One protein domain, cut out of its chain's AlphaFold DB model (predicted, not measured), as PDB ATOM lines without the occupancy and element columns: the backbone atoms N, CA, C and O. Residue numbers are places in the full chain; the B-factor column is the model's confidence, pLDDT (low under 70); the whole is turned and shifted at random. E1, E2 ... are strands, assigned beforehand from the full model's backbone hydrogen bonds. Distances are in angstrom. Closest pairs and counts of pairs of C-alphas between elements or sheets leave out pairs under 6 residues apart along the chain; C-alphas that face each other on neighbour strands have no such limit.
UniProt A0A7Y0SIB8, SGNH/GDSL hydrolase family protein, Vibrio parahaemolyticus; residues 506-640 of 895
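Overview. This is residues 506 to 640 of the 895 residues of the protein "SGNH/GDSL hydrolase family protein" of Vibrio parahaemolyticus (UniProt A0A7Y0SIB8). Little here is regular structure: two small sheets, E1 E7 E3 E5 and E6 E2 E8, stand partly face to face amid long loops, with E4 at one end. The 135 printed residues include eight named strands, E1 to E8 along the chain, holding 33 residues; the class is all strand, and both sheets are antiparallel. The whole is compact, with radius of gyration of the C-alphas 14.2 A and spans of 37 by 34 by 25 A.

Arrangement. Start at inner strand E7, residues 610 to 616. Its antiparallel neighbours are E3, residues 562 to 566, with N 564 and O 612 2.8 A apart, and E1, residues 533 to 535, with N 534 and O 615 2.9 A apart. E3 has another antiparallel neighbour, edge strand E5, residues 584 to 586, with N 563 and O 585 2.8 A apart. E4, residues 578 to 582, pairs with no named strand and runs on into E5 at 74 degrees. In the other sheet, E2, residues 550 to 553, has neighbours E6, residues 597 to 599, with N 550 and O 599 2.9 A apart, and E8, residues 630 to 632, with N 551 and O 632 2.8 A apart.

Along the chain. Find C-alpha 610 at (200.648, 237.756, 346.675); from there E7 runs 20.8 A. E3 runs 13.2 A. E8 ends at C-alpha 632, (208.252, 228.457, 354.649).

Size, cuts and confidence. The farthest C-alphas, Ser 580 and Val 640, are 42.4 A apart. The printed part has no cut; links E1 to E2, E3 to E4 and E7 to E8 are long. Forty-four residues have pLDDT under 70, among them 626 to 640.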
ATOM      1  N   MET A 506     209.714 232.635 356.834       38.81
ATOM      2  CA  MET A 506     208.863 233.655 356.253       38.81
ATOM      3  C   MET A 506     207.496 233.662 356.914       38.81
ATOM      4  O   MET A 506     206.843 232.636 357.001       38.81
ATOM      5  N   LEU A 507     207.046 234.869 357.247       43.06
ATOM      6  CA  LEU A 507     205.663 235.242 357.537       43.06
ATOM      7  C   LEU A 507     205.115 234.875 358.919       43.06
ATOM      8  O   LEU A 507     204.536 233.819 359.143       43.06
ATOM      9  N   TYR A 508     205.173 235.879 359.798       42.38
ATOM     10  CA  TYR A 508     204.024 236.220 360.635       42.38
ATOM     11  C   TYR A 508     202.821 236.474 359.713       42.38
ATOM     12  O   TYR A 508     202.986 237.111 358.671       42.38
ATOM     13  N   ILE A 509     201.642 235.956 360.056       50.69
ATOM     14  CA  ILE A 509     200.384 236.300 359.390       50.69
ATOM     15  C   ILE A 509     199.813 237.525 360.124       50.69
ATOM     16  O   ILE A 509     199.145 237.341 361.139       50.69
ATOM     17  N   PRO A 510     200.075 238.772 359.687       43.91
ATOM     18  CA  PRO A 510     199.386 239.912 360.271       43.91
ATOM     19  C   PRO A 510     197.894 239.864 359.916       43.91
ATOM     20  O   PRO A 510     197.497 239.348 358.864       43.91
ATOM     21  N   ASP A 511     197.086 240.441 360.804       56.41
ATOM     22  CA  ASP A 511     195.688 240.809 360.571       56.41
ATOM     23  C   ASP A 511     194.763 239.650 360.170       56.41
ATOM     24  O   ASP A 511     194.192 239.615 359.077       56.41
ATOM     25  N   VAL A 512     194.575 238.695 361.087       66.44
ATOM     26  CA  VAL A 512     193.514 237.688 360.963       66.44
ATOM     27  C   VAL A 512     192.155 238.358 361.154       66.44
ATOM     28  O   VAL A 512     191.862 238.922 362.209       66.44
ATOM     29  N   VAL A 513     191.293 238.259 360.144       74.06
ATOM     30  CA  VAL A 513     189.926 238.794 360.181       74.06
ATOM     31  C   VAL A 513     188.894 237.682 360.018       74.06
ATOM     32  O   VAL A 513     189.095 236.731 359.258       74.06
ATOM     33  N   SER A 514     187.762 237.801 360.719       78.06
ATOM     34  CA  SER A 514     186.635 236.873 360.570       78.06
ATOM     35  C   SER A 514     185.963 237.060 359.212       78.06
ATOM     36  O   SER A 514     185.428 238.130 358.910       78.06
ATOM     37  N   GLY A 515     185.964 236.008 358.401       80.12
ATOM     38  CA  GLY A 515     185.365 235.994 357.076       80.12
ATOM     39  C   GLY A 515     186.091 235.118 356.069       80.12
ATOM     40  O   GLY A 515     187.139 234.534 356.350       80.12
ATOM     41  N   TYR A 516     185.506 235.028 354.879       76.56
ATOM     42  CA  TYR A 516     186.006 234.252 353.748       76.56
ATOM     43  C   TYR A 516     186.119 235.108 352.490       76.56
ATOM     44  O   TYR A 516     185.597 236.219 352.411       76.56
ATOM     45  N   LEU A 517     186.806 234.581 351.483       72.56
ATOM     46  CA  LEU A 517     186.936 235.217 350.178       72.56
ATOM     47  C   LEU A 517     185.906 234.628 349.210       72.56
ATOM     48  O   LEU A 517     185.832 233.409 349.045       72.56
ATOM     49  N   SER A 518     185.112 235.488 348.562       63.38
ATOM     50  CA  SER A 518     184.174 235.038 347.528       63.38
ATOM     51  C   SER A 518     184.936 234.523 346.310       63.38
ATOM     52  O   SER A 518     185.809 235.203 345.771       63.38
ATOM     53  N   VAL A 519     184.575 233.321 345.861       60.59
ATOM     54  CA  VAL A 519     185.112 232.695 344.642       60.59
ATOM     55  C   VAL A 519     184.227 232.896 343.421       60.59
ATOM     56  O   VAL A 519     184.596 232.425 342.354       60.59
ATOM     57  N   SER A 520     183.109 233.614 343.554       57.72
ATOM     58  CA  SER A 520     182.221 233.998 342.454       57.72
ATOM     59  C   SER A 520     182.123 235.523 342.316       57.72
ATOM     60  O   SER A 520     182.276 236.253 343.299       57.72
ATOM     61  N   MET A 521     181.873 236.005 341.089       54.00
ATOM     62  CA  MET A 521     181.758 237.438 340.786       54.00
ATOM     63  C   MET A 521     180.769 238.166 341.720       54.00
ATOM     64  O   MET A 521     179.676 237.645 341.963       54.00
ATOM     65  N   PRO A 522     181.084 239.407 342.148       52.47
ATOM     66  CA  PRO A 522     182.249 240.208 341.749       52.47
ATOM     67  C   PRO A 522     183.543 239.850 342.511       52.47
ATOM     68  O   PRO A 522     183.543 239.738 343.731       52.47
ATOM     69  N   TYR A 523     184.658 239.719 341.776       63.75
ATOM     70  CA  TYR A 523     186.012 239.464 342.300       63.75
ATOM     71  C   TYR A 523     186.641 240.724 342.892       63.75
ATOM     72  O   TYR A 523     187.636 241.227 342.382       63.75
ATOM     73  N   ASP A 524     186.048 241.276 343.942       60.28
ATOM     74  CA  ASP A 524     186.518 242.535 344.528       60.28
ATOM     75  C   ASP A 524     187.701 242.366 345.499       60.28
ATOM     76  O   ASP A 524     188.194 243.356 346.039       60.28
ATOM     77  N   GLY A 525     188.159 241.126 345.730       60.75
ATOM     78  CA  GLY A 525     189.270 240.816 346.634       60.75
ATOM     79  C   GLY A 525     188.972 241.112 348.109       60.75
ATOM     80  O   GLY A 525     189.876 241.014 348.944       60.75
ATOM     81  N   LYS A 526     187.724 241.461 348.450       69.38
ATOM     82  CA  LYS A 526     187.322 241.816 349.812       69.38
ATOM     83  C   LYS A 526     186.921 240.574 350.597       69.38
ATOM     84  O   LYS A 526     186.323 239.634 350.077       69.38
ATOM     85  N   VAL A 527     187.246 240.592 351.886       73.69
ATOM     86  CA  VAL A 527     186.809 239.560 352.829       73.69
ATOM     87  C   VAL A 527     185.322 239.763 353.109       73.69
ATOM     88  O   VAL A 527     184.912 240.830 353.564       73.69
ATOM     89  N   GLN A 528     184.514 238.742 352.840       78.44
ATOM     90  CA  GLN A 528     183.119 238.687 353.255       78.44
ATOM     91  C   GLN A 528     183.057 238.192 354.695       78.44
ATOM     92  O   GLN A 528     183.505 237.089 355.001       78.44
ATOM     93  N   THR A 529     182.511 239.012 355.588       78.75
ATOM     94  CA  THR A 529     182.377 238.675 357.007       78.75
ATOM     95  C   THR A 529     181.484 237.453 357.200       78.75
ATOM     96  O   THR A 529     180.295 237.491 356.889       78.75
ATOM     97  N   ASP A 530     182.054 236.396 357.766       78.81
ATOM     98  CA  ASP A 530     181.373 235.175 358.186       78.81
ATOM     99  C   ASP A 530     182.141 234.619 359.394       78.81
ATOM    100  O   ASP A 530     183.343 234.368 359.286       78.81
ATOM    101  N   PRO A 531     181.492 234.450 360.555       78.00
ATOM    102  CA  PRO A 531     182.158 233.987 361.770       78.00
ATOM    103  C   PRO A 531     182.656 232.538 361.683       78.00
ATOM    104  O   PRO A 531     183.458 232.129 362.518       78.00
ATOM    105  N   ASN A 532     182.203 231.761 360.694       79.94
ATOM    106  CA  ASN A 532     182.648 230.385 360.477       79.94
ATOM    107  C   ASN A 532     183.930 230.296 359.647       79.94
ATOM    108  O   ASN A 532     184.332 229.188 359.288       79.94
ATOM    109  N   TYR A 533     184.543 231.432 359.310       82.56
ATOM    110  CA  TYR A 533     185.786 231.490 358.561       82.56
ATOM    111  C   TYR A 533     186.750 232.510 359.163       82.56
ATOM    112  O   TYR A 533     186.342 233.521 359.734       82.56
ATOM    113  N   GLN A 534     188.042 232.264 358.985       81.00
ATOM    114  CA  GLN A 534     189.097 233.231 359.271       81.00
ATOM    115  C   GLN A 534     190.003 233.369 358.055       81.00
ATOM    116  O   GLN A 534     190.360 232.369 357.430       81.00
ATOM    117  N   THR A 535     190.378 234.601 357.720       81.62
ATOM    118  CA  THR A 535     191.239 234.911 356.574       81.62
ATOM    119  C   THR A 535     192.439 235.748 357.007       81.62
ATOM    120  O   THR A 535     192.297 236.673 357.802       81.62
ATOM    121  N   SER A 536     193.615 235.418 356.470       76.62
ATOM    122  CA  SER A 536     194.879 236.120 356.703       76.62
ATOM    123  C   SER A 536     194.967 237.480 355.995       76.62
ATOM    124  O   SER A 536     194.333 237.695 354.954       76.62
ATOM    125  N   GLY A 537     195.892 238.336 356.444       74.38
ATOM    126  CA  GLY A 537     196.473 239.396 355.614       74.38
ATOM    127  C   GLY A 537     197.160 238.862 354.341       74.38
ATOM    128  O   GLY A 537     197.294 237.649 354.139       74.38
ATOM    129  N   PHE A 538     197.570 239.768 353.441       72.94
ATOM    130  CA  PHE A 538     198.318 239.395 352.229       72.94
ATOM    131  C   PHE A 538     199.752 239.005 352.570       72.94
ATOM    132  O   PHE A 538     200.406 239.672 353.366       72.94
ATOM    133  N   PHE A 539     200.273 237.991 351.884       69.56
ATOM    134  CA  PHE A 539     201.680 237.634 351.957       69.56
ATOM    135  C   PHE A 539     202.325 237.498 350.581       69.56
ATOM    136  O   PHE A 539     201.732 236.960 349.648       69.56
ATOM    137  N   SER A 540     203.543 238.022 350.434       76.69
ATOM    138  CA  SER A 540     204.259 238.047 349.153       76.69
ATOM    139  C   SER A 540     204.816 236.668 348.802       76.69
ATOM    140  O   SER A 540     205.510 236.051 349.605       76.69
ATOM    141  N   ILE A 541     204.571 236.227 347.568       73.19
ATOM    142  CA  ILE A 541     205.053 234.956 347.003       73.19
ATOM    143  C   ILE A 541     205.867 235.160 345.716       73.19
ATOM    144  O   ILE A 541     206.253 234.199 345.065       73.19
ATOM    145  N   GLU A 542     206.144 236.409 345.340       74.75
ATOM    146  CA  GLU A 542     206.820 236.783 344.086       74.75
ATOM    147  C   GLU A 542     208.201 236.136 343.893       74.75
ATOM    148  O   GLU A 542     208.669 235.957 342.771       74.75
ATOM    149  N   HIS A 543     208.851 235.772 344.992       64.00
ATOM    150  CA  HIS A 543     210.159 235.130 345.001       64.00
ATOM    151  C   HIS A 543     210.082 233.606 344.809       64.00
ATOM    152  O   HIS A 543     211.121 232.987 344.612       64.00
ATOM    153  N   PHE A 544     208.886 233.001 344.842       68.69
ATOM    154  CA  PHE A 544     208.701 231.604 344.457       68.69
ATOM    155  C   PHE A 544     208.771 231.489 342.934       68.69
ATOM    156  O   PHE A 544     208.057 232.188 342.205       68.69
ATOM    157  N   SER A 545     209.586 230.564 342.443       82.44
ATOM    158  CA  SER A 545     209.477 230.057 341.080       82.44
ATOM    159  C   SER A 545     208.179 229.254 340.908       82.44
ATOM    160  O   SER A 545     207.576 228.792 341.879       82.44
ATOM    161  N   LEU A 546     207.748 229.035 339.663       84.94
ATOM    162  CA  LEU A 546     206.577 228.190 339.374       84.94
ATOM    163  C   LEU A 546     206.767 226.727 339.818       84.94
ATOM    164  O   LEU A 546     205.788 226.000 339.967       84.94
ATOM    165  N   SER A 547     208.015 226.297 340.032       86.25
ATOM    166  CA  SER A 547     208.370 224.960 340.520       86.25
ATOM    167  C   SER A 547     208.608 224.883 342.029       86.25
ATOM    168  O   SER A 547     208.748 223.783 342.566       86.25
ATOM    169  N   ASP A 548     208.657 226.017 342.730       83.19
ATOM    170  CA  ASP A 548     209.008 226.022 344.149       83.19
ATOM    171  C   ASP A 548     207.898 225.403 344.997       83.19
ATOM    172  O   ASP A 548     206.702 225.520 344.714       83.19
ATOM    173  N   SER A 549     208.312 224.716 346.058       83.94
ATOM    174  CA  SER A 549     207.404 224.109 347.025       83.94
ATOM    175  C   SER A 549     207.188 225.037 348.210       83.94
ATOM    176  O   SER A 549     208.112 225.708 348.657       83.94
ATOM    177  N   PHE A 550     205.968 225.051 348.734       84.69
ATOM    178  CA  PHE A 550     205.592 225.816 349.918       84.69
ATOM    179  C   PHE A 550     205.284 224.866 351.067       84.69
ATOM    180  O   PHE A 550     204.504 223.928 350.908       84.69
ATOM    181  N   TYR A 551     205.907 225.099 352.210       81.25
ATOM    182  CA  TYR A 551     205.797 224.275 353.400       81.25
ATOM    183  C   TYR A 551     204.940 224.999 354.430       81.25
ATOM    184  O   TYR A 551     205.119 226.191 354.655       81.25
ATOM    185  N   VAL A 552     204.003 224.287 355.053       80.00
ATOM    186  CA  VAL A 552     203.117 224.822 356.093       80.00
ATOM    187  C   VAL A 552     203.028 223.867 357.284       80.00
ATOM    188  O   VAL A 552     202.990 222.651 357.098       80.00
ATOM    189  N   LYS A 553     203.004 224.409 358.502       77.56
ATOM    190  CA  LYS A 553     202.893 223.694 359.787       77.56
ATOM    191  C   LYS A 553     201.951 224.468 360.725       77.56
ATOM    192  O   LYS A 553     201.651 225.626 360.461       77.56
ATOM    193  N   GLY A 554     201.446 223.838 361.787       75.94
ATOM    194  CA  GLY A 554     200.522 224.469 362.745       75.94
ATOM    195  C   GLY A 554     199.043 224.320 362.377       75.94
ATOM    196  O   GLY A 554     198.171 224.785 363.098       75.94
ATOM    197  N   LEU A 555     198.746 223.623 361.278       78.38
ATOM    198  CA  LEU A 555     197.389 223.304 360.848       78.38
ATOM    199  C   LEU A 555     196.937 221.989 361.498       78.38
ATOM    200  O   LEU A 555     197.570 220.958 361.285       78.38
ATOM    201  N   SER A 556     195.833 222.002 362.242       74.69
ATOM    202  CA  SER A 556     195.332 220.844 362.997       74.69
ATOM    203  C   SER A 556     193.866 220.603 362.668       74.69
ATOM    204  O   SER A 556     193.110 221.558 362.689       74.69
ATOM    205  N   GLY A 557     193.504 219.378 362.258       67.06
ATOM    206  CA  GLY A 557     192.132 218.892 361.998       67.06
ATOM    207  C   GLY A 557     191.172 219.854 361.279       67.06
ATOM    208  O   GLY A 557     190.713 220.806 361.868       67.06
ATOM    209  N   GLY A 558     190.761 219.643 360.023       65.88
ATOM    210  CA  GLY A 558     189.804 220.600 359.437       65.88
ATOM    211  C   GLY A 558     189.425 220.395 357.982       65.88
ATOM    212  O   GLY A 558     190.116 219.746 357.207       65.88
ATOM    213  N   TYR A 559     188.300 220.986 357.579       64.62
ATOM    214  CA  TYR A 559     187.801 220.944 356.201       64.62
ATOM    215  C   TYR A 559     187.715 222.364 355.636       64.62
ATOM    216  O   TYR A 559     187.275 223.266 356.328       64.62
ATOM    217  N   GLY A 560     188.055 222.550 354.354       66.56
ATOM    218  CA  GLY A 560     187.816 223.820 353.653       66.56
ATOM    219  C   GLY A 560     188.873 224.888 353.938       66.56
ATOM    220  O   GLY A 560     188.554 225.959 354.442       66.56
ATOM    221  N   ARG A 561     190.132 224.576 353.614       78.69
ATOM    222  CA  ARG A 561     191.268 225.493 353.730       78.69
ATOM    223  C   ARG A 561     191.762 225.840 352.338       78.69
ATOM    224  O   ARG A 561     192.078 224.930 351.563       78.69
ATOM    225  N   TYR A 562     191.803 227.125 352.027       84.88
ATOM    226  CA  TYR A 562     192.089 227.607 350.683       84.88
ATOM    227  C   TYR A 562     193.165 228.684 350.722       84.88
ATOM    228  O   TYR A 562     193.151 229.549 351.592       84.88
ATOM    229  N   ILE A 563     194.094 228.618 349.772       88.06
ATOM    230  CA  ILE A 563     195.063 229.675 349.501       88.06
ATOM    231  C   ILE A 563     194.676 230.340 348.188       88.06
ATOM    232  O   ILE A 563     194.647 229.677 347.152       88.06
ATOM    233  N   TYR A 564     194.386 231.631 348.242       87.88
ATOM    234  CA  TYR A 564     194.033 232.472 347.102       87.88
ATOM    235  C   TYR A 564     195.243 233.270 346.644       87.88
ATOM    236  O   TYR A 564     196.088 233.615 347.465       87.88
ATOM    237  N   PHE A 565     195.315 233.570 345.349       90.06
ATOM    238  CA  PHE A 565     196.461 234.225 344.720       90.06
ATOM    239  C   PHE A 565     196.053 235.552 344.090       90.06
ATOM    240  O   PHE A 565     194.960 235.664 343.537       90.06
ATOM    241  N   TYR A 566     196.941 236.540 344.159       86.50
ATOM    242  CA  TYR A 566     196.674 237.913 343.742       86.50
ATOM    243  C   TYR A 566     197.840 238.493 342.952       86.50
ATOM    244  O   TYR A 566     198.996 238.132 343.193       86.50
ATOM    245  N   ASP A 567     197.536 239.394 342.026       88.00
ATOM    246  CA  ASP A 567     198.532 240.142 341.267       88.00
ATOM    247  C   ASP A 567     199.149 241.294 342.072       88.00
ATOM    248  O   ASP A 567     198.813 241.526 343.233       88.00
ATOM    249  N   LYS A 568     200.096 242.011 341.458       81.75
ATOM    250  CA  LYS A 568     200.803 243.146 342.078       81.75
ATOM    251  C   LYS A 568     199.879 244.283 342.537       81.75
ATOM    252  O   LYS A 568     200.278 245.058 343.400       81.75
ATOM    253  N   ASP A 569     198.684 244.374 341.954       80.88
ATOM    254  CA  ASP A 569     197.677 245.402 342.214       80.88
ATOM    255  C   ASP A 569     196.579 244.871 343.168       80.88
ATOM    256  O   ASP A 569     195.554 245.521 343.365       80.88
ATOM    257  N   PHE A 570     196.811 243.707 343.794       77.12
ATOM    258  CA  PHE A 570     195.914 242.998 344.715       77.12
ATOM    259  C   PHE A 570     194.607 242.483 344.089       77.12
ATOM    260  O   PHE A 570     193.657 242.174 344.815       77.12
ATOM    261  N   ASN A 571     194.550 242.313 342.766       83.31
ATOM    262  CA  ASN A 571     193.408 241.669 342.114       83.31
ATOM    263  C   ASN A 571     193.559 240.141 342.139       83.31
ATOM    264  O   ASN A 571     194.674 239.639 341.974       83.31
ATOM    265  N   PRO A 572     192.470 239.366 342.317       85.12
ATOM    266  CA  PRO A 572     192.539 237.907 342.270       85.12
ATOM    267  C   PRO A 572     193.058 237.396 340.921       85.12
ATOM    268  O   PRO A 572     192.525 237.741 339.865       85.12
ATOM    269  N   VAL A 573     194.056 236.515 340.950       88.56
ATOM    270  CA  VAL A 573     194.522 235.803 339.754       88.56
ATOM    271  C   VAL A 573     193.437 234.819 339.337       88.56
ATOM    272  O   VAL A 573     193.008 233.999 340.145       88.56
ATOM    273  N   LEU A 574     192.978 234.882 338.088       85.56
ATOM    274  CA  LEU A 574     191.910 234.014 337.585       85.56
ATOM    275  C   LEU A 574     192.427 232.613 337.248       85.56
ATOM    276  O   LEU A 574     193.576 232.437 336.839       85.56
ATOM    277  N   ASN A 575     191.570 231.605 337.398       81.06
ATOM    278  CA  ASN A 575     191.921 230.235 337.057       81.06
ATOM    279  C   ASN A 575     192.003 230.067 335.525       81.06
ATOM    280  O   ASN A 575     190.992 230.237 334.851       81.06
ATOM    281  N   PRO A 576     193.153 229.677 334.941       77.75
ATOM    282  CA  PRO A 576     193.274 229.530 333.489       77.75
ATOM    283  C   PRO A 576     192.331 228.476 332.895       77.75
ATOM    284  O   PRO A 576     191.931 228.582 331.739       77.75
ATOM    285  N   SER A 577     191.986 227.444 333.671       80.56
ATOM    286  CA  SER A 577     191.069 226.378 333.248       80.56
ATOM    287  C   SER A 577     189.600 226.732 333.471       80.56
ATOM    288  O   SER A 577     188.726 226.088 332.895       80.56
ATOM    289  N   ASP A 578     189.334 227.744 334.292       80.56
ATOM    290  CA  ASP A 578     188.000 228.267 334.556       80.56
ATOM    291  C   ASP A 578     188.085 229.770 334.864       80.56
ATOM    292  O   ASP A 578     188.047 230.175 336.029       80.56
ATOM    293  N   PRO A 579     188.214 230.622 333.827       78.62
ATOM    294  CA  PRO A 579     188.404 232.064 333.999       78.62
ATOM    295  C   PRO A 579     187.224 232.747 334.693       78.62
ATOM    296  O   PRO A 579     187.306 233.917 335.060       78.62
ATOM    297  N   SER A 580     186.115 232.020 334.856       74.75
ATOM    298  CA  SER A 580     184.971 232.470 335.618       74.75
ATOM    299  C   SER A 580     185.174 232.375 337.122       74.75
ATOM    300  O   SER A 580     184.261 232.817 337.794       74.75
ATOM    301  N   ASN A 581     186.309 231.873 337.639       75.69
ATOM    302  CA  ASN A 581     186.636 231.719 339.064       75.69
ATOM    303  C   ASN A 581     188.075 232.179 339.384       75.69
ATOM    304  O   ASN A 581     188.980 232.087 338.551       75.69
ATOM    305  N   ALA A 582     188.316 232.625 340.621       81.25
ATOM    306  CA  ALA A 582     189.671 232.899 341.108       81.25
ATOM    307  C   ALA A 582     190.496 231.602 341.219       81.25
ATOM    308  O   ALA A 582     189.978 230.543 341.581       81.25
ATOM    309  N   TYR A 583     191.794 231.678 340.937       84.31
ATOM    310  CA  TYR A 583     192.723 230.586 341.172       84.31
ATOM    311  C   TYR A 583     192.959 230.445 342.677       84.31
ATOM    312  O   TYR A 583     193.370 231.388 343.358       84.31
ATOM    313  N   TYR A 584     192.739 229.240 343.195       87.00
ATOM    314  CA  TYR A 584     193.016 228.903 344.583       87.00
ATOM    315  C   TYR A 584     193.610 227.501 344.696       87.00
ATOM    316  O   TYR A 584     193.449 226.653 343.816       87.00
ATOM    317  N   ARG A 585     194.277 227.234 345.818       86.56
ATOM    318  CA  ARG A 585     194.754 225.901 346.194       86.56
ATOM    319  C   ARG A 585     194.078 225.425 347.454       86.56
ATOM    320  O   ARG A 585     194.042 226.137 348.448       86.56
ATOM    321  N   LYS A 586     193.573 224.198 347.417       84.88
ATOM    322  CA  LYS A 586     193.007 223.537 348.590       84.88
ATOM    323  C   LYS A 586     194.123 222.861 349.388       84.88
ATOM    324  O   LYS A 586     194.925 222.136 348.800       84.88
ATOM    325  N   LEU A 587     194.157 223.065 350.703       81.75
ATOM    326  CA  LEU A 587     195.052 222.309 351.587       81.75
ATOM    327  C   LEU A 587     194.442 220.937 351.936       81.75
ATOM    328  O   LEU A 587     193.210 220.799 351.934       81.75
ATOM    329  N   PRO A 588     195.266 219.915 352.232       77.25
ATOM    330  CA  PRO A 588     194.775 218.606 352.661       77.25
ATOM    331  C   PRO A 588     193.917 218.688 353.938       77.25
ATOM    332  O   PRO A 588     194.113 219.576 354.767       77.25
ATOM    333  N   GLN A 589     192.957 217.767 354.087       68.62
ATOM    334  CA  GLN A 589     191.940 217.806 355.156       68.62
ATOM    335  C   GLN A 589     192.404 217.197 356.496       68.62
ATOM    336  O   GLN A 589     191.749 217.393 357.513       68.62
ATOM    337  N   ASP A 590     193.578 216.557 356.532       70.19
ATOM    338  CA  ASP A 590     194.080 215.837 357.710       70.19
ATOM    339  C   ASP A 590     195.553 216.179 357.988       70.19
ATOM    340  O   ASP A 590     196.433 215.317 357.980       70.19
ATOM    341  N   LEU A 591     195.842 217.470 358.170       72.81
ATOM    342  CA  LEU A 591     197.185 217.906 358.550       72.81
ATOM    343  C   LEU A 591     197.417 217.680 360.045       72.81
ATOM    344  O   LEU A 591     196.549 217.953 360.875       72.81
ATOM    345  N   VAL A 592     198.595 217.149 360.370       76.44
ATOM    346  CA  VAL A 592     199.057 216.967 361.747       76.44
ATOM    347  C   VAL A 592     199.684 218.282 362.197       76.44
ATOM    348  O   VAL A 592     200.611 218.751 361.538       76.44
ATOM    349  N   ARG A 593     199.219 218.843 363.325       75.12
ATOM    350  CA  ARG A 593     199.655 220.150 363.860       75.12
ATOM    351  C   ARG A 593     201.173 220.332 363.821       75.12
ATOM    352  O   ARG A 593     201.673 221.358 363.364       75.12
ATOM    353  N   ASP A 594     201.897 219.296 364.237       75.56
ATOM    354  CA  ASP A 594     203.347 219.338 364.394       75.56
ATOM    355  C   ASP A 594     204.145 218.856 363.171       75.56
ATOM    356  O   ASP A 594     205.381 218.867 363.200       75.56
ATOM    357  N   ALA A 595     203.474 218.476 362.081       79.69
ATOM    358  CA  ALA A 595     204.115 218.018 360.853       79.69
ATOM    359  C   ALA A 595     204.110 219.097 359.765       79.69
ATOM    360  O   ALA A 595     203.125 219.801 359.546       79.69
ATOM    361  N   TRP A 596     205.216 219.179 359.028       79.50
ATOM    362  CA  TRP A 596     205.277 219.986 357.816       79.50
ATOM    363  C   TRP A 596     204.461 219.346 356.697       79.50
ATOM    364  O   TRP A 596     204.576 218.155 356.413       79.50
ATOM    365  N   SER A 597     203.676 220.176 356.025       83.06
ATOM    366  CA  SER A 597     202.896 219.824 354.844       83.06
ATOM    367  C   SER A 597     203.445 220.579 353.649       83.06
ATOM    368  O   SER A 597     203.653 221.785 353.733       83.06
ATOM    369  N   VAL A 598     203.675 219.882 352.539       86.44
ATOM    370  CA  VAL A 598     204.286 220.463 351.339       86.44
ATOM    371  C   VAL A 598     203.256 220.666 350.228       86.44
ATOM    372  O   VAL A 598     202.454 219.782 349.926       86.44
ATOM    373  N   LEU A 599     203.303 221.830 349.589       86.00
ATOM    374  CA  LEU A 599     202.533 222.190 348.404       86.00
ATOM    375  C   LEU A 599     203.509 222.422 347.250       86.00
ATOM    376  O   LEU A 599     204.081 223.504 347.119       86.00
ATOM    377  N   ALA A 600     203.705 221.408 346.412       87.94
ATOM    378  CA  ALA A 600     204.600 221.502 345.259       87.94
ATOM    379  C   ALA A 600     204.072 222.478 344.195       87.94
ATOM    380  O   ALA A 600     202.858 222.578 343.998       87.94
ATOM    381  N   ASN A 601     204.969 223.148 343.464       88.81
ATOM    382  CA  ASN A 601     204.642 224.123 342.414       88.81
ATOM    383  C   ASN A 601     203.727 225.250 342.915       88.81
ATOM    384  O   ASN A 601     202.736 225.561 342.265       88.81
ATOM    385  N   PHE A 602     203.955 225.764 344.122       89.31
ATOM    386  CA  PHE A 602     202.991 226.572 344.872       89.31
ATOM    387  C   PHE A 602     202.441 227.772 344.094       89.31
ATOM    388  O   PHE A 602     201.225 227.979 344.076       89.31
ATOM    389  N   ARG A 603     203.322 228.523 343.425       89.38
ATOM    390  CA  ARG A 603     202.959 229.705 342.644       89.38
ATOM    391  C   ARG A 603     202.319 229.294 341.309       89.38
ATOM    392  O   ARG A 603     202.966 228.613 340.516       89.38
ATOM    393  N   PRO A 604     201.071 229.708 341.021       88.94
ATOM    394  CA  PRO A 604     200.345 229.213 339.852       88.94
ATOM    395  C   PRO A 604     200.710 229.895 338.531       88.94
ATOM    396  O   PRO A 604     200.566 229.289 337.472       88.94
ATOM    397  N   SER A 605     201.165 231.145 338.580       90.81
ATOM    398  CA  SER A 605     201.607 231.922 337.421       90.81
ATOM    399  C   SER A 605     202.564 233.030 337.863       90.81
ATOM    400  O   SER A 605     202.621 233.381 339.044       90.81
ATOM    401  N   ASN A 606     203.305 233.608 336.915       86.31
ATOM    402  CA  ASN A 606     204.163 234.762 337.200       86.31
ATOM    403  C   ASN A 606     203.347 235.995 337.618       86.31
ATOM    404  O   ASN A 606     203.845 236.820 338.377       86.31
ATOM    405  N   ASP A 607     202.084 236.072 337.196       88.19
ATOM    406  CA  ASP A 607     201.175 237.150 337.584       88.19
ATOM    407  C   ASP A 607     200.765 237.060 339.060       88.19
ATOM    408  O   ASP A 607     200.379 238.066 339.636       88.19
ATOM    409  N   ALA A 608     200.884 235.891 339.706       87.31
ATOM    410  CA  ALA A 608     200.632 235.742 341.137       87.31
ATOM    411  C   ALA A 608     201.812 236.287 341.960       87.31
ATOM    412  O   ALA A 608     202.871 235.662 342.029       87.31
ATOM    413  N   VAL A 609     201.620 237.446 342.587       81.56
ATOM    414  CA  VAL A 609     202.618 238.178 343.389       81.56
ATOM    415  C   VAL A 609     202.347 238.036 344.888       81.56
ATOM    416  O   VAL A 609     203.293 237.936 345.677       81.56
ATOM    417  N   TYR A 610     201.075 237.944 345.286       82.75
ATOM    418  CA  TYR A 610     200.648 237.756 346.675       82.75
ATOM    419  C   TYR A 610     199.726 236.544 346.830       82.75
ATOM    420  O   TYR A 610     199.130 236.061 345.867       82.75
ATOM    421  N   ALA A 611     199.582 236.068 348.063       85.62
ATOM    422  CA  ALA A 611     198.602 235.065 348.442       85.62
ATOM    423  C   ALA A 611     197.918 235.400 349.779       85.62
ATOM    424  O   ALA A 611     198.403 236.233 350.548       85.62
ATOM    425  N   ARG A 612     196.768 234.767 350.036       84.56
ATOM    426  CA  ARG A 612     196.035 234.791 351.316       84.56
ATOM    427  C   ARG A 612     195.519 233.407 351.658       84.56
ATOM    428  O   ARG A 612     195.157 232.659 350.755       84.56
ATOM    429  N   MET A 613     195.437 233.088 352.943       84.69
ATOM    430  CA  MET A 613     194.879 231.836 353.444       84.69
ATOM    431  C   MET A 613     193.526 232.087 354.109       84.69
ATOM    432  O   MET A 613     193.399 232.996 354.924       84.69
ATOM    433  N   THR A 614     192.542 231.250 353.794       82.62
ATOM    434  CA  THR A 614     191.242 231.205 354.470       82.62
ATOM    435  C   THR A 614     191.024 229.820 355.066       82.62
ATOM    436  O   THR A 614     191.197 228.807 354.379       82.62
ATOM    437  N   LEU A 615     190.613 229.781 356.331       79.19
ATOM    438  CA  LEU A 615     190.208 228.581 357.060       79.19
ATOM    439  C   LEU A 615     188.712 228.625 357.368       79.19
ATOM    440  O   LEU A 615     188.145 229.702 357.533       79.19
ATOM    441  N   THR A 616     188.094 227.452 357.498       80.12
ATOM    442  CA  THR A 616     186.722 227.303 358.002       80.12
ATOM    443  C   THR A 616     186.787 226.909 359.482       80.12
ATOM    444  O   THR A 616     187.150 225.780 359.794       80.12
ATOM    445  N   THR A 617     186.431 227.808 360.396       68.50
ATOM    446  CA  THR A 617     186.602 227.682 361.859       68.50
ATOM    447  C   THR A 617     185.384 227.117 362.605       68.50
ATOM    448  O   THR A 617     185.386 227.007 363.826       68.50
ATOM    449  N   GLY A 618     184.319 226.734 361.897       61.59
ATOM    450  CA  GLY A 618     183.036 226.337 362.501       61.59
ATOM    451  C   GLY A 618     182.875 224.864 362.916       61.59
ATOM    452  O   GLY A 618     181.749 224.449 363.190       61.59
ATOM    453  N   LYS A 619     183.925 224.029 362.920       65.50
ATOM    454  CA  LYS A 619     183.809 222.592 363.255       65.50
ATOM    455  C   LYS A 619     184.507 222.237 364.561       65.50
ATOM    456  O   LYS A 619     185.606 222.689 364.831       65.50
ATOM    457  N   SER A 620     183.896 221.331 365.325       66.00
ATOM    458  CA  SER A 620     184.345 220.919 366.664       66.00
ATOM    459  C   SER A 620     185.720 220.237 366.726       66.00
ATOM    460  O   SER A 620     186.169 219.912 367.819       66.00
ATOM    461  N   ASN A 621     186.344 219.945 365.582       69.62
ATOM    462  CA  ASN A 621     187.645 219.290 365.483       69.62
ATOM    463  C   ASN A 621     188.726 220.152 364.803       69.62
ATOM    464  O   ASN A 621     189.798 219.610 364.558       69.62
ATOM    465  N   ASP A 622     188.436 221.425 364.490       72.88
ATOM    466  CA  ASP A 622     189.429 222.397 364.006       72.88
ATOM    467  C   ASP A 622     189.810 223.356 365.132       72.88
ATOM    468  O   ASP A 622     189.046 224.248 365.492       72.88
ATOM    469  N   ASP A 623     190.980 223.110 365.723       73.81
ATOM    470  CA  ASP A 623     191.622 223.946 366.741       73.81
ATOM    471  C   ASP A 623     192.765 224.790 366.153       73.81
ATOM    472  O   ASP A 623     193.629 225.262 366.891       73.81
ATOM    473  N   THR A 624     192.797 224.972 364.827       73.31
ATOM    474  CA  THR A 624     193.824 225.785 364.166       73.31
ATOM    475  C   THR A 624     193.673 227.254 364.549       73.31
ATOM    476  O   THR A 624     192.698 227.903 364.172       73.31
ATOM    477  N   ASP A 625     194.684 227.802 365.218       70.06
ATOM    478  CA  ASP A 625     194.871 229.245 365.351       70.06
ATOM    479  C   ASP A 625     195.749 229.736 364.190       70.06
ATOM    480  O   ASP A 625     196.881 229.283 364.035       70.06
ATOM    481  N   LEU A 626     195.248 230.655 363.354       66.38
ATOM    482  CA  LEU A 626     196.043 231.234 362.261       66.38
ATOM    483  C   LEU A 626     197.291 231.973 362.759       66.38
ATOM    484  O   LEU A 626     198.248 232.087 361.999       66.38
ATOM    485  N   ASN A 627     197.310 232.426 364.015       59.88
ATOM    486  CA  ASN A 627     198.504 233.015 364.623       59.88
ATOM    487  C   ASN A 627     199.604 231.970 364.891       59.88
ATOM    488  O   ASN A 627     200.776 232.338 364.974       59.88
ATOM    489  N   ASP A 628     199.243 230.685 364.971       61.00
ATOM    490  CA  ASP A 628     200.156 229.552 365.176       61.00
ATOM    491  C   ASP A 628     200.574 228.878 363.851       61.00
ATOM    492  O   ASP A 628     201.375 227.935 363.853       61.00
ATOM    493  N   VAL A 629     200.033 229.317 362.707       67.81
ATOM    494  CA  VAL A 629     200.350 228.732 361.397       67.81
ATOM    495  C   VAL A 629     201.686 229.260 360.890       67.81
ATOM    496  O   VAL A 629     201.880 230.457 360.691       67.81
ATOM    497  N   ILE A 630     202.599 228.332 360.618       67.00
ATOM    498  CA  ILE A 630     203.960 228.609 360.159       67.00
ATOM    499  C   ILE A 630     204.048 228.275 358.676       67.00
ATOM    500  O   ILE A 630     203.628 227.191 358.267       67.00
ATOM    501  N   ILE A 631     204.639 229.163 357.877       69.81
ATOM    502  CA  ILE A 631     204.882 228.934 356.450       69.81
ATOM    503  C   ILE A 631     206.362 229.119 356.090       69.81
ATOM    504  O   ILE A 631     207.083 229.884 356.718       69.81
ATOM    505  N   SER A 632     206.859 228.374 355.106       67.00
ATOM    506  CA  SER A 632     208.252 228.457 354.649       67.00
ATOM    507  C   SER A 632     208.390 228.006 353.191       67.00
ATOM    508  O   SER A 632     207.534 227.309 352.648       67.00
ATOM    509  N   ASN A 633     209.476 228.401 352.532       65.12
ATOM    510  CA  ASN A 633     209.866 227.903 351.209       65.12
ATOM    511  C   ASN A 633     210.734 226.628 351.285       65.12
ATOM    512  O   ASN A 633     211.059 226.052 350.246       65.12
ATOM    513  N   LYS A 634     211.105 226.169 352.492       61.84
ATOM    514  CA  LYS A 634     211.853 224.925 352.739       61.84
ATOM    515  C   LYS A 634     211.331 224.207 353.990       61.84
ATOM    516  O   LYS A 634     210.772 224.823 354.888       61.84
ATOM    517  N   GLN A 635     211.521 222.892 354.058       59.50
ATOM    518  CA  GLN A 635     211.241 222.121 355.271       59.50
ATOM    519  C   GLN A 635     212.339 222.379 356.311       59.50
ATOM    520  O   GLN A 635     213.515 222.289 355.971       59.50
ATOM    521  N   GLN A 636     211.967 222.664 357.561       52.69
ATOM    522  CA  GLN A 636     212.920 222.899 358.652       52.69
ATOM    523  C   GLN A 636     212.789 221.875 359.785       52.69
ATOM    524  O   GLN A 636     211.677 221.475 360.140       52.69
ATOM    525  N   ASP A 637     213.920 221.515 360.397       43.66
ATOM    526  CA  ASP A 637     213.987 220.515 361.472       43.66
ATOM    527  C   ASP A 637     213.662 221.085 362.867       43.66
ATOM    528  O   ASP A 637     213.114 220.370 363.707       43.66
ATOM    529  N   GLN A 638     213.937 222.370 363.127       41.44
ATOM    530  CA  GLN A 638     213.592 223.054 364.381       41.44
ATOM    531  C   GLN A 638     213.199 224.516 364.144       41.44
ATOM    532  O   GLN A 638     213.802 225.207 363.329       41.44
ATOM    533  N   TYR A 639     212.197 224.981 364.892       41.16
ATOM    534  CA  TYR A 639     211.763 226.377 364.917       41.16
ATOM    535  C   TYR A 639     212.422 227.109 366.093       41.16
ATOM    536  O   TYR A 639     212.342 226.637 367.225       41.16
ATOM    537  N   VAL A 640     213.008 228.283 365.840       39.47
ATOM    538  CA  VAL A 640     213.400 229.240 366.884       39.47
ATOM    539  C   VAL A 640     212.492 230.460 366.751       39.47
ATOM    540  O   VAL A 640     212.542 231.168 365.745       39.47
TER     541      VAL A 640